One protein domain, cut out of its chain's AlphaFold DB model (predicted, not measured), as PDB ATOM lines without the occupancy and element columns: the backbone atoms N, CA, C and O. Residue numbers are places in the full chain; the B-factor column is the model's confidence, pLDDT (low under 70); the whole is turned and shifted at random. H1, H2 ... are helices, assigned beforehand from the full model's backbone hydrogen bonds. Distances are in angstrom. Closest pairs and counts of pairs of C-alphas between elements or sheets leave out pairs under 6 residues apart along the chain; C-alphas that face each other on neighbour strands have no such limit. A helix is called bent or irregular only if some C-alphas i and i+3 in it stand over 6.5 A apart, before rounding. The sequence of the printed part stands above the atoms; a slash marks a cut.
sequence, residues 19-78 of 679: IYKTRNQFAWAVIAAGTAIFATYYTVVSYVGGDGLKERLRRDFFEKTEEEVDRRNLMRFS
ATOM      1  N   ILE A  19       3.680 -27.752 -52.570       65.38
ATOM      2  CA  ILE A  19       3.027 -27.604 -51.258       65.38
ATOM      3  C   ILE A  19       3.938 -26.911 -50.225       65.38
ATOM      4  O   ILE A  19       3.443 -26.235 -49.328       65.38
ATOM      5  N   TYR A  20       5.265 -27.042 -50.337       67.19
ATOM      6  CA  TYR A  20       6.199 -26.313 -49.473       67.19
ATOM      7  C   TYR A  20       6.277 -24.823 -49.847       67.19
ATOM      8  O   TYR A  20       6.267 -23.974 -48.958       67.19
ATOM      9  N   LYS A  21       6.271 -24.490 -51.149       67.44
ATOM     10  CA  LYS A  21       6.254 -23.090 -51.614       67.44
ATOM     11  C   LYS A  21       4.965 -22.369 -51.204       67.44
ATOM     12  O   LYS A  21       5.044 -21.312 -50.581       67.44
ATOM     13  N   THR A  22       3.797 -22.961 -51.466       72.50
ATOM     14  CA  THR A  22       2.503 -22.313 -51.176       72.50
ATOM     15  C   THR A  22       2.256 -22.110 -49.681       72.50
ATOM     16  O   THR A  22       1.721 -21.076 -49.285       72.50
ATOM     17  N   ARG A  23       2.698 -23.039 -48.820       69.62
ATOM     18  CA  ARG A  23       2.578 -22.884 -47.359       69.62
ATOM     19  C   ARG A  23       3.453 -21.760 -46.801       69.62
ATOM     20  O   ARG A  23       2.992 -21.051 -45.913       69.62
ATOM     21  N   ASN A  24       4.659 -21.557 -47.338       76.19
ATOM     22  CA  ASN A  24       5.481 -20.400 -46.968       76.19
ATOM     23  C   ASN A  24       4.864 -19.086 -47.468       76.19
ATOM     24  O   ASN A  24       4.834 -18.115 -46.721       76.19
ATOM     25  N   GLN A  25       4.335 -19.049 -48.697       82.06
ATOM     26  CA  GLN A  25       3.674 -17.853 -49.236       82.06
ATOM     27  C   GLN A  25       2.448 -17.442 -48.407       82.06
ATOM     28  O   GLN A  25       2.286 -16.260 -48.120       82.06
ATOM     29  N   PHE A  26       1.633 -18.401 -47.952       84.31
ATOM     30  CA  PHE A  26       0.511 -18.109 -47.054       84.31
ATOM     31  C   PHE A  26       0.976 -17.543 -45.701       84.31
ATOM     32  O   PHE A  26       0.395 -16.577 -45.218       84.31
ATOM     33  N   ALA A  27       2.049 -18.088 -45.114       85.25
ATOM     34  CA  ALA A  27       2.612 -17.555 -43.872       85.25
ATOM     35  C   ALA A  27       3.096 -16.101 -44.035       85.25
ATOM     36  O   ALA A  27       2.745 -15.251 -43.221       85.25
ATOM     37  N   TRP A  28       3.821 -15.790 -45.116       89.38
ATOM     38  CA  TRP A  28       4.247 -14.418 -45.418       89.38
ATOM     39  C   TRP A  28       3.070 -13.467 -45.675       89.38
ATOM     40  O   TRP A  28       3.109 -12.334 -45.206       89.38
ATOM     41  N   ALA A  29       2.009 -13.919 -46.349       92.25
ATOM     42  CA  ALA A  29       0.805 -13.113 -46.564       92.25
ATOM     43  C   ALA A  29       0.067 -12.795 -45.248       92.25
ATOM     44  O   ALA A  29      -0.355 -11.659 -45.045       92.25
ATOM     45  N   VAL A  30      -0.043 -13.766 -44.332       93.56
ATOM     46  CA  VAL A  30      -0.636 -13.556 -42.998       93.56
ATOM     47  C   VAL A  30       0.222 -12.616 -42.147       93.56
ATOM     48  O   VAL A  30      -0.329 -11.743 -41.483       93.56
ATOM     49  N   ILE A  31       1.555 -12.738 -42.199       93.69
ATOM     50  CA  ILE A  31       2.472 -11.814 -41.512       93.69
ATOM     51  C   ILE A  31       2.307 -10.392 -42.064       93.69
ATOM     52  O   ILE A  31       2.090  -9.475 -41.280       93.69
ATOM     53  N   ALA A  32       2.328 -10.213 -43.389       95.31
ATOM     54  CA  ALA A  32       2.184  -8.903 -44.028       95.31
ATOM     55  C   ALA A  32       0.834  -8.231 -43.712       95.31
ATOM     56  O   ALA A  32       0.794  -7.044 -43.379       95.31
ATOM     57  N   ALA A  33      -0.266  -8.994 -43.749       95.75
ATOM     58  CA  ALA A  33      -1.586  -8.510 -43.347       95.75
ATOM     59  C   ALA A  33      -1.628  -8.138 -41.853       95.75
ATOM     60  O   ALA A  33      -2.148  -7.082 -41.500       95.75
ATOM     61  N   GLY A  34      -1.026  -8.958 -40.985       95.69
ATOM     62  CA  GLY A  34      -0.904  -8.678 -39.554       95.69
ATOM     63  C   GLY A  34      -0.116  -7.401 -39.264       95.69
ATOM     64  O   GLY A  34      -0.574  -6.572 -38.484       95.69
ATOM     65  N   THR A  35       1.020  -7.187 -39.937       94.25
ATOM     66  CA  THR A  35       1.813  -5.954 -39.794       94.25
ATOM     67  C   THR A  35       1.085  -4.721 -40.323       94.25
ATOM     68  O   THR A  35       1.186  -3.665 -39.708       94.25
ATOM     69  N   ALA A  36       0.315  -4.842 -41.410       94.75
ATOM     70  CA  ALA A  36      -0.487  -3.735 -41.933       94.75
ATOM     71  C   ALA A  36      -1.612  -3.347 -40.958       94.75
ATOM     72  O   ALA A  36      -1.755  -2.173 -40.622       94.75
ATOM     73  N   ILE A  37      -2.356  -4.331 -40.436       93.12
ATOM     74  CA  ILE A  37      -3.404  -4.107 -39.431       93.12
ATOM     75  C   ILE A  37      -2.804  -3.485 -38.163       93.12
ATOM     76  O   ILE A  37      -3.310  -2.469 -37.689       93.12
ATOM     77  N   PHE A  38      -1.692  -4.028 -37.657       92.12
ATOM     78  CA  PHE A  38      -1.011  -3.490 -36.477       92.12
ATOM     79  C   PHE A  38      -0.538  -2.046 -36.689       92.12
ATOM     80  O   PHE A  38      -0.784  -1.204 -35.830       92.12
ATOM     81  N   ALA A  39       0.058  -1.732 -37.845       91.31
ATOM     82  CA  ALA A  39       0.453  -0.369 -38.189       91.31
ATOM     83  C   ALA A  39      -0.756   0.580 -38.223       91.31
ATOM     84  O   ALA A  39      -0.709   1.628 -37.584       91.31
ATOM     85  N   THR A  40      -1.863   0.199 -38.879       89.56
ATOM     86  CA  THR A  40      -3.078   1.036 -38.900       89.56
ATOM     87  C   THR A  40      -3.647   1.267 -37.500       89.56
ATOM     88  O   THR A  40      -3.922   2.412 -37.147       89.56
ATOM     89  N   TYR A  41      -3.730   0.225 -36.664       88.44
ATOM     90  CA  TYR A  41      -4.173   0.340 -35.273       88.44
ATOM     91  C   TYR A  41      -3.281   1.295 -34.471       88.44
ATOM     92  O   TYR A  41      -3.788   2.218 -33.839       88.44
ATOM     93  N   TYR A  42      -1.956   1.130 -34.553       86.00
ATOM     94  CA  TYR A  42      -1.013   1.983 -33.830       86.00
ATOM     95  C   TYR A  42      -1.099   3.441 -34.298       86.00
ATOM     96  O   TYR A  42      -1.176   4.339 -33.468       86.00
ATOM     97  N   THR A  43      -1.189   3.694 -35.612       83.88
ATOM     98  CA  THR A  43      -1.365   5.063 -36.126       83.88
ATOM     99  C   THR A  43      -2.679   5.701 -35.678       83.88
ATOM    100  O   THR A  43      -2.668   6.866 -35.301       83.88
ATOM    101  N   VAL A  44      -3.795   4.963 -35.641       80.06
ATOM    102  CA  VAL A  44      -5.080   5.499 -35.154       80.06
ATOM    103  C   VAL A  44      -5.012   5.811 -33.656       80.06
ATOM    104  O   VAL A  44      -5.419   6.895 -33.249       80.06
ATOM    105  N   VAL A  45      -4.439   4.916 -32.845       72.94
ATOM    106  CA  VAL A  45      -4.274   5.120 -31.393       72.94
ATOM    107  C   VAL A  45      -3.310   6.273 -31.074       72.94
ATOM    108  O   VAL A  45      -3.536   6.999 -30.111       72.94
ATOM    109  N   SER A  46      -2.266   6.490 -31.880       71.62
ATOM    110  CA  SER A  46      -1.343   7.621 -31.703       71.62
ATOM    111  C   SER A  46      -1.888   8.959 -32.216       71.62
ATOM    112  O   SER A  46      -1.499   9.995 -31.687       71.62
ATOM    113  N   TYR A  47      -2.756   8.969 -33.235       71.56
ATOM    114  CA  TYR A  47      -3.249  10.210 -33.857       71.56
ATOM    115  C   TYR A  47      -4.589  10.700 -33.278       71.56
ATOM    116  O   TYR A  47      -4.907  11.881 -33.387       71.56
ATOM    117  N   VAL A  48      -5.377   9.822 -32.643       60.12
ATOM    118  CA  VAL A  48      -6.684  10.159 -32.051       60.12
ATOM    119  C   VAL A  48      -6.598  10.173 -30.522       60.12
ATOM    120  O   VAL A  48      -7.003   9.223 -29.857       60.12
ATOM    121  N   GLY A  49      -6.084  11.277 -29.967       60.41
ATOM    122  CA  GLY A  49      -6.217  11.617 -28.541       60.41
ATOM    123  C   GLY A  49      -5.745  10.521 -27.583       60.41
ATOM    124  O   GLY A  49      -6.521  10.075 -26.734       60.41
ATOM    125  N   GLY A  50      -4.493  10.079 -27.753       57.72
ATOM    126  CA  GLY A  50      -3.952   8.857 -27.152       57.72
ATOM    127  C   GLY A  50      -4.245   8.684 -25.661       57.72
ATOM    128  O   GLY A  50      -4.643   7.595 -25.261       57.72
ATOM    129  N   ASP A  51      -4.133   9.739 -24.853       60.69
ATOM    130  CA  ASP A  51      -4.339   9.652 -23.402       60.69
ATOM    131  C   ASP A  51      -5.806   9.403 -23.030       60.69
ATOM    132  O   ASP A  51      -6.096   8.447 -22.315       60.69
ATOM    133  N   GLY A  52      -6.755  10.154 -23.597       65.62
ATOM    134  CA  GLY A  52      -8.186   9.978 -23.311       65.62
ATOM    135  C   GLY A  52      -8.755   8.639 -23.803       65.62
ATOM    136  O   GLY A  52      -9.655   8.074 -23.175       65.62
ATOM    137  N   LEU A  53      -8.219   8.084 -24.897       63.00
ATOM    138  CA  LEU A  53      -8.573   6.733 -25.346       63.00
ATOM    139  C   LEU A  53      -7.910   5.655 -24.473       63.00
ATOM    140  O   LEU A  53      -8.542   4.649 -24.153       63.00
ATOM    141  N   LYS A  54      -6.656   5.867 -24.058       63.47
ATOM    142  CA  LYS A  54      -5.891   4.952 -23.199       63.47
ATOM    143  C   LYS A  54      -6.446   4.906 -21.780       63.47
ATOM    144  O   LYS A  54      -6.515   3.817 -21.227       63.47
ATOM    145  N   GLU A  55      -6.912   6.019 -21.217       64.88
ATOM    146  CA  GLU A  55      -7.649   6.045 -19.948       64.88
ATOM    147  C   GLU A  55      -8.973   5.289 -20.049       64.88
ATOM    148  O   GLU A  55      -9.250   4.446 -19.198       64.88
ATOM    149  N   ARG A  56      -9.758   5.511 -21.114       63.53
ATOM    150  CA  ARG A  56     -11.006   4.763 -21.337       63.53
ATOM    151  C   ARG A  56     -10.755   3.265 -21.492       63.53
ATOM    152  O   ARG A  56     -11.418   2.496 -20.810       63.53
ATOM    153  N   LEU A  57      -9.751   2.841 -22.268       61.94
ATOM    154  CA  LEU A  57      -9.355   1.428 -22.308       61.94
ATOM    155  C   LEU A  57      -8.834   0.927 -20.954       61.94
ATOM    156  O   LEU A  57      -9.122  -0.208 -20.592       61.94
ATOM    157  N   ARG A  58      -8.088   1.733 -20.188       62.44
ATOM    158  CA  ARG A  58      -7.591   1.324 -18.865       62.44
ATOM    159  C   ARG A  58      -8.754   1.097 -17.900       62.44
ATOM    160  O   ARG A  58      -8.736   0.093 -17.201       62.44
ATOM    161  N   ARG A  59      -9.801   1.928 -17.934       62.69
ATOM    162  CA  ARG A  59     -11.068   1.662 -17.230       62.69
ATOM    163  C   ARG A  59     -11.758   0.412 -17.784       62.69
ATOM    164  O   ARG A  59     -11.951  -0.552 -17.055       62.69
ATOM    165  N   ASP A  60     -12.003   0.334 -19.089       58.44
ATOM    166  CA  ASP A  60     -12.698  -0.801 -19.718       58.44
ATOM    167  C   ASP A  60     -12.006  -2.173 -19.566       58.44
ATOM    168  O   ASP A  60     -12.673  -3.196 -19.767       58.44
ATOM    169  N   PHE A  61     -10.714  -2.212 -19.212       54.47
ATOM    170  CA  PHE A  61      -9.934  -3.434 -18.964       54.47
ATOM    171  C   PHE A  61      -9.522  -3.679 -17.498       54.47
ATOM    172  O   PHE A  61      -9.375  -4.847 -17.150       54.47
ATOM    173  N   PHE A  62      -9.331  -2.657 -16.649       49.50
ATOM    174  CA  PHE A  62      -8.989  -2.835 -15.218       49.50
ATOM    175  C   PHE A  62     -10.174  -2.570 -14.272       49.50
ATOM    176  O   PHE A  62     -10.289  -3.221 -13.244       49.50
ATOM    177  N   GLU A  63     -11.072  -1.645 -14.621       46.47
ATOM    178  CA  GLU A  63     -12.319  -1.359 -13.884       46.47
ATOM    179  C   GLU A  63     -13.452  -2.319 -14.308       46.47
ATOM    180  O   GLU A  63     -14.489  -2.419 -13.659       46.47
ATOM    181  N   LYS A  64     -13.227  -3.103 -15.371       45.72
ATOM    182  CA  LYS A  64     -13.979  -4.332 -15.650       45.72
ATOM    183  C   LYS A  64     -13.454  -5.450 -14.751       45.72
ATOM    184  O   LYS A  64     -12.605  -6.235 -15.168       45.72
ATOM    185  N   THR A  65     -13.966  -5.469 -13.524       49.78
ATOM    186  CA  THR A  65     -13.627  -6.440 -12.479       49.78
ATOM    187  C   THR A  65     -13.720  -7.886 -12.974       49.78
ATOM    188  O   THR A  65     -14.461  -8.215 -13.909       49.78
ATOM    189  N   GLU A  66     -12.974  -8.780 -12.317       55.25
ATOM    190  CA  GLU A  66     -12.954 -10.215 -12.638       55.25
ATOM    191  C   GLU A  66     -14.364 -10.839 -12.607       55.25
ATOM    192  O   GLU A  66     -14.646 -11.784 -13.341       55.25
ATOM    193  N   GLU A  67     -15.289 -10.230 -11.861       58.22
ATOM    194  CA  GLU A  67     -16.714 -10.554 -11.791       58.22
ATOM    195  C   GLU A  67     -17.427 -10.543 -13.155       58.22
ATOM    196  O   GLU A  67     -18.266 -11.403 -13.401       58.22
ATOM    197  N   GLU A  68     -17.122  -9.618 -14.074       54.53
ATOM    198  CA  GLU A  68     -17.750  -9.589 -15.413       54.53
ATOM    199  C   GLU A  68     -17.120 -10.628 -16.358       54.53
ATOM    200  O   GLU A  68     -17.770 -11.138 -17.278       54.53
ATOM    201  N   VAL A  69     -15.864 -11.016 -16.112       62.22
ATOM    202  CA  VAL A  69     -15.268 -12.192 -16.759       62.22
ATOM    203  C   VAL A  69     -15.941 -13.462 -16.234       62.22
ATOM    204  O   VAL A  69     -16.293 -14.336 -17.031       62.22
ATOM    205  N   ASP A  70     -16.206 -13.543 -14.930       61.41
ATOM    206  CA  ASP A  70     -16.806 -14.728 -14.330       61.41
ATOM    207  C   ASP A  70     -18.316 -14.844 -14.594       61.41
ATOM    208  O   ASP A  70     -18.781 -15.928 -14.940       61.41
ATOM    209  N   ARG A  71     -19.073 -13.736 -14.647       64.94
ATOM    210  CA  ARG A  71     -20.452 -13.710 -15.186       64.94
ATOM    211  C   ARG A  71     -20.498 -14.276 -16.606       64.94
ATOM    212  O   ARG A  71     -21.393 -15.062 -16.920       64.94
ATOM    213  N   ARG A  72     -19.524 -13.949 -17.467       60.81
ATOM    214  CA  ARG A  72     -19.421 -14.510 -18.831       60.81
ATOM    215  C   ARG A  72     -19.001 -15.977 -18.860       60.81
ATOM    216  O   ARG A  72     -19.401 -16.684 -19.786       60.81
ATOM    217  N   ASN A  73     -18.219 -16.446 -17.890       58.06
ATOM    218  CA  ASN A  73     -17.911 -17.868 -17.737       58.06
ATOM    219  C   ASN A  73     -19.152 -18.635 -17.264       58.06
ATOM    220  O   ASN A  73     -19.538 -19.617 -17.894       58.06
ATOM    221  N   LEU A  74     -19.835 -18.146 -16.229       57.50
ATOM    222  CA  LEU A  74     -21.041 -18.743 -15.662       57.50
ATOM    223  C   LEU A  74     -22.168 -18.833 -16.708       57.50
ATOM    224  O   LEU A  74     -22.702 -19.916 -16.932       57.50
ATOM    225  N   MET A  75     -22.412 -17.755 -17.467       50.03
ATOM    226  CA  MET A  75     -23.333 -17.720 -18.624       50.03
ATOM    227  C   MET A  75     -22.928 -18.650 -19.789       50.03
ATOM    228  O   MET A  75     -23.731 -18.908 -20.686       50.03
ATOM    229  N   ARG A  76     -21.685 -19.150 -19.819       49.03
ATOM    230  CA  ARG A  76     -21.210 -20.159 -20.789       49.03
ATOM    231  C   ARG A  76     -21.246 -21.589 -20.249       49.03
ATOM    232  O   ARG A  76     -21.185 -22.519 -21.052       49.03
ATOM    233  N   PHE A  77     -21.350 -21.771 -18.932       44.25
ATOM    234  CA  PHE A  77     -21.460 -23.079 -18.279       44.25
ATOM    235  C   PHE A  77     -22.884 -23.421 -17.817       44.25
ATOM    236  O   PHE A  77     -23.184 -24.599 -17.617       44.25
ATOM    237  N   SER A  78     -23.794 -22.445 -17.738       39.38
ATOM    238  CA  SER A  78     -25.228 -22.674 -17.552       39.38
ATOM    239  C   SER A  78     -25.815 -23.463 -18.733       39.38
ATOM    240  O   SER A  78     -26.122 -22.905 -19.787       39.38
TER     241      SER A  78
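What this domain is: This is residues 19 to 78 of the 679 residues of an uncharacterized protein of Anopheles melas (UniProt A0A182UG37). The model is a wide, open V: the long helix H1 makes one arm, and H2 followed by H3 makes the other, with the corner at residues 48 and 49 between H1 and H2. The arms meet near this corner and the space between them is empty, with no core and with H3 far from H1 at the other end of its arm. The printed part has 60 residues with three named helices, which come along the chain as H1, then H2, then H3; it has no named strand, and the class is all helix. The whole is extended, with a radius of gyration of the C-alphas of 18.6 A, and flat, spanning 48 by 40 by 11 A along its three main axes.

Where its parts are: H1 runs from Ile 19 to Tyr 47, 29 residues, and is the longest helix. Its first C-alpha is at (3.027, -27.604, -51.258) and its last at (-3.249, 10.210, -33.857), 42.1 A apart. H2 runs from Gly 50 to Glu 63, 14 residues, and measures 18.7 A from first to last C-alpha. H3 runs from Glu 66 to Phe 77, 12 residues, and measures 16.4 A, with C-alpha 77 at (-21.460, -23.079, -18.279). The helices are not bent.

How they stand to each other: H1 and H2 are close but not clearly touching, with 1 pair of C-alphas within 8 A, those of Val 45 and Leu 53, 7.6 A apart. Their lines are about perpendicular, at 73 degrees, and their centres are 26.1 A apart. H2 and H3 are apart, though they follow each other in the chain. H1 and H3 are apart too. In H1, H2 and H3 every pair of O i and N i+4 is within hydrogen-bond range.

The domain as a whole: The two C-alphas farthest apart in the domain are those of Ile 19 and Glu 63, at 48.2 A, while the first and last printed C-alphas, of Ile 19 and Ser 78, are 44.3 A apart. Residues 19 to 44, which belong to H1, stand free. Residues 46 to 52, of which 50 to 52 belong to H2, stand free, and so do residues 55 to 78, of which 55 to 63 belong to H2 and 66 to 77 to H3. The links from H1 to H2 and from H2 to H3 are tight, each with 2 residues between the helices, and the printed part has no cut. The mean pLDDT of the printed part is 70.0; it is under 70 in 35 residues, namely 19 to 21, 23 and 48 to 78. The mean is 84 in H1, 60 in H2 and 56 in H3.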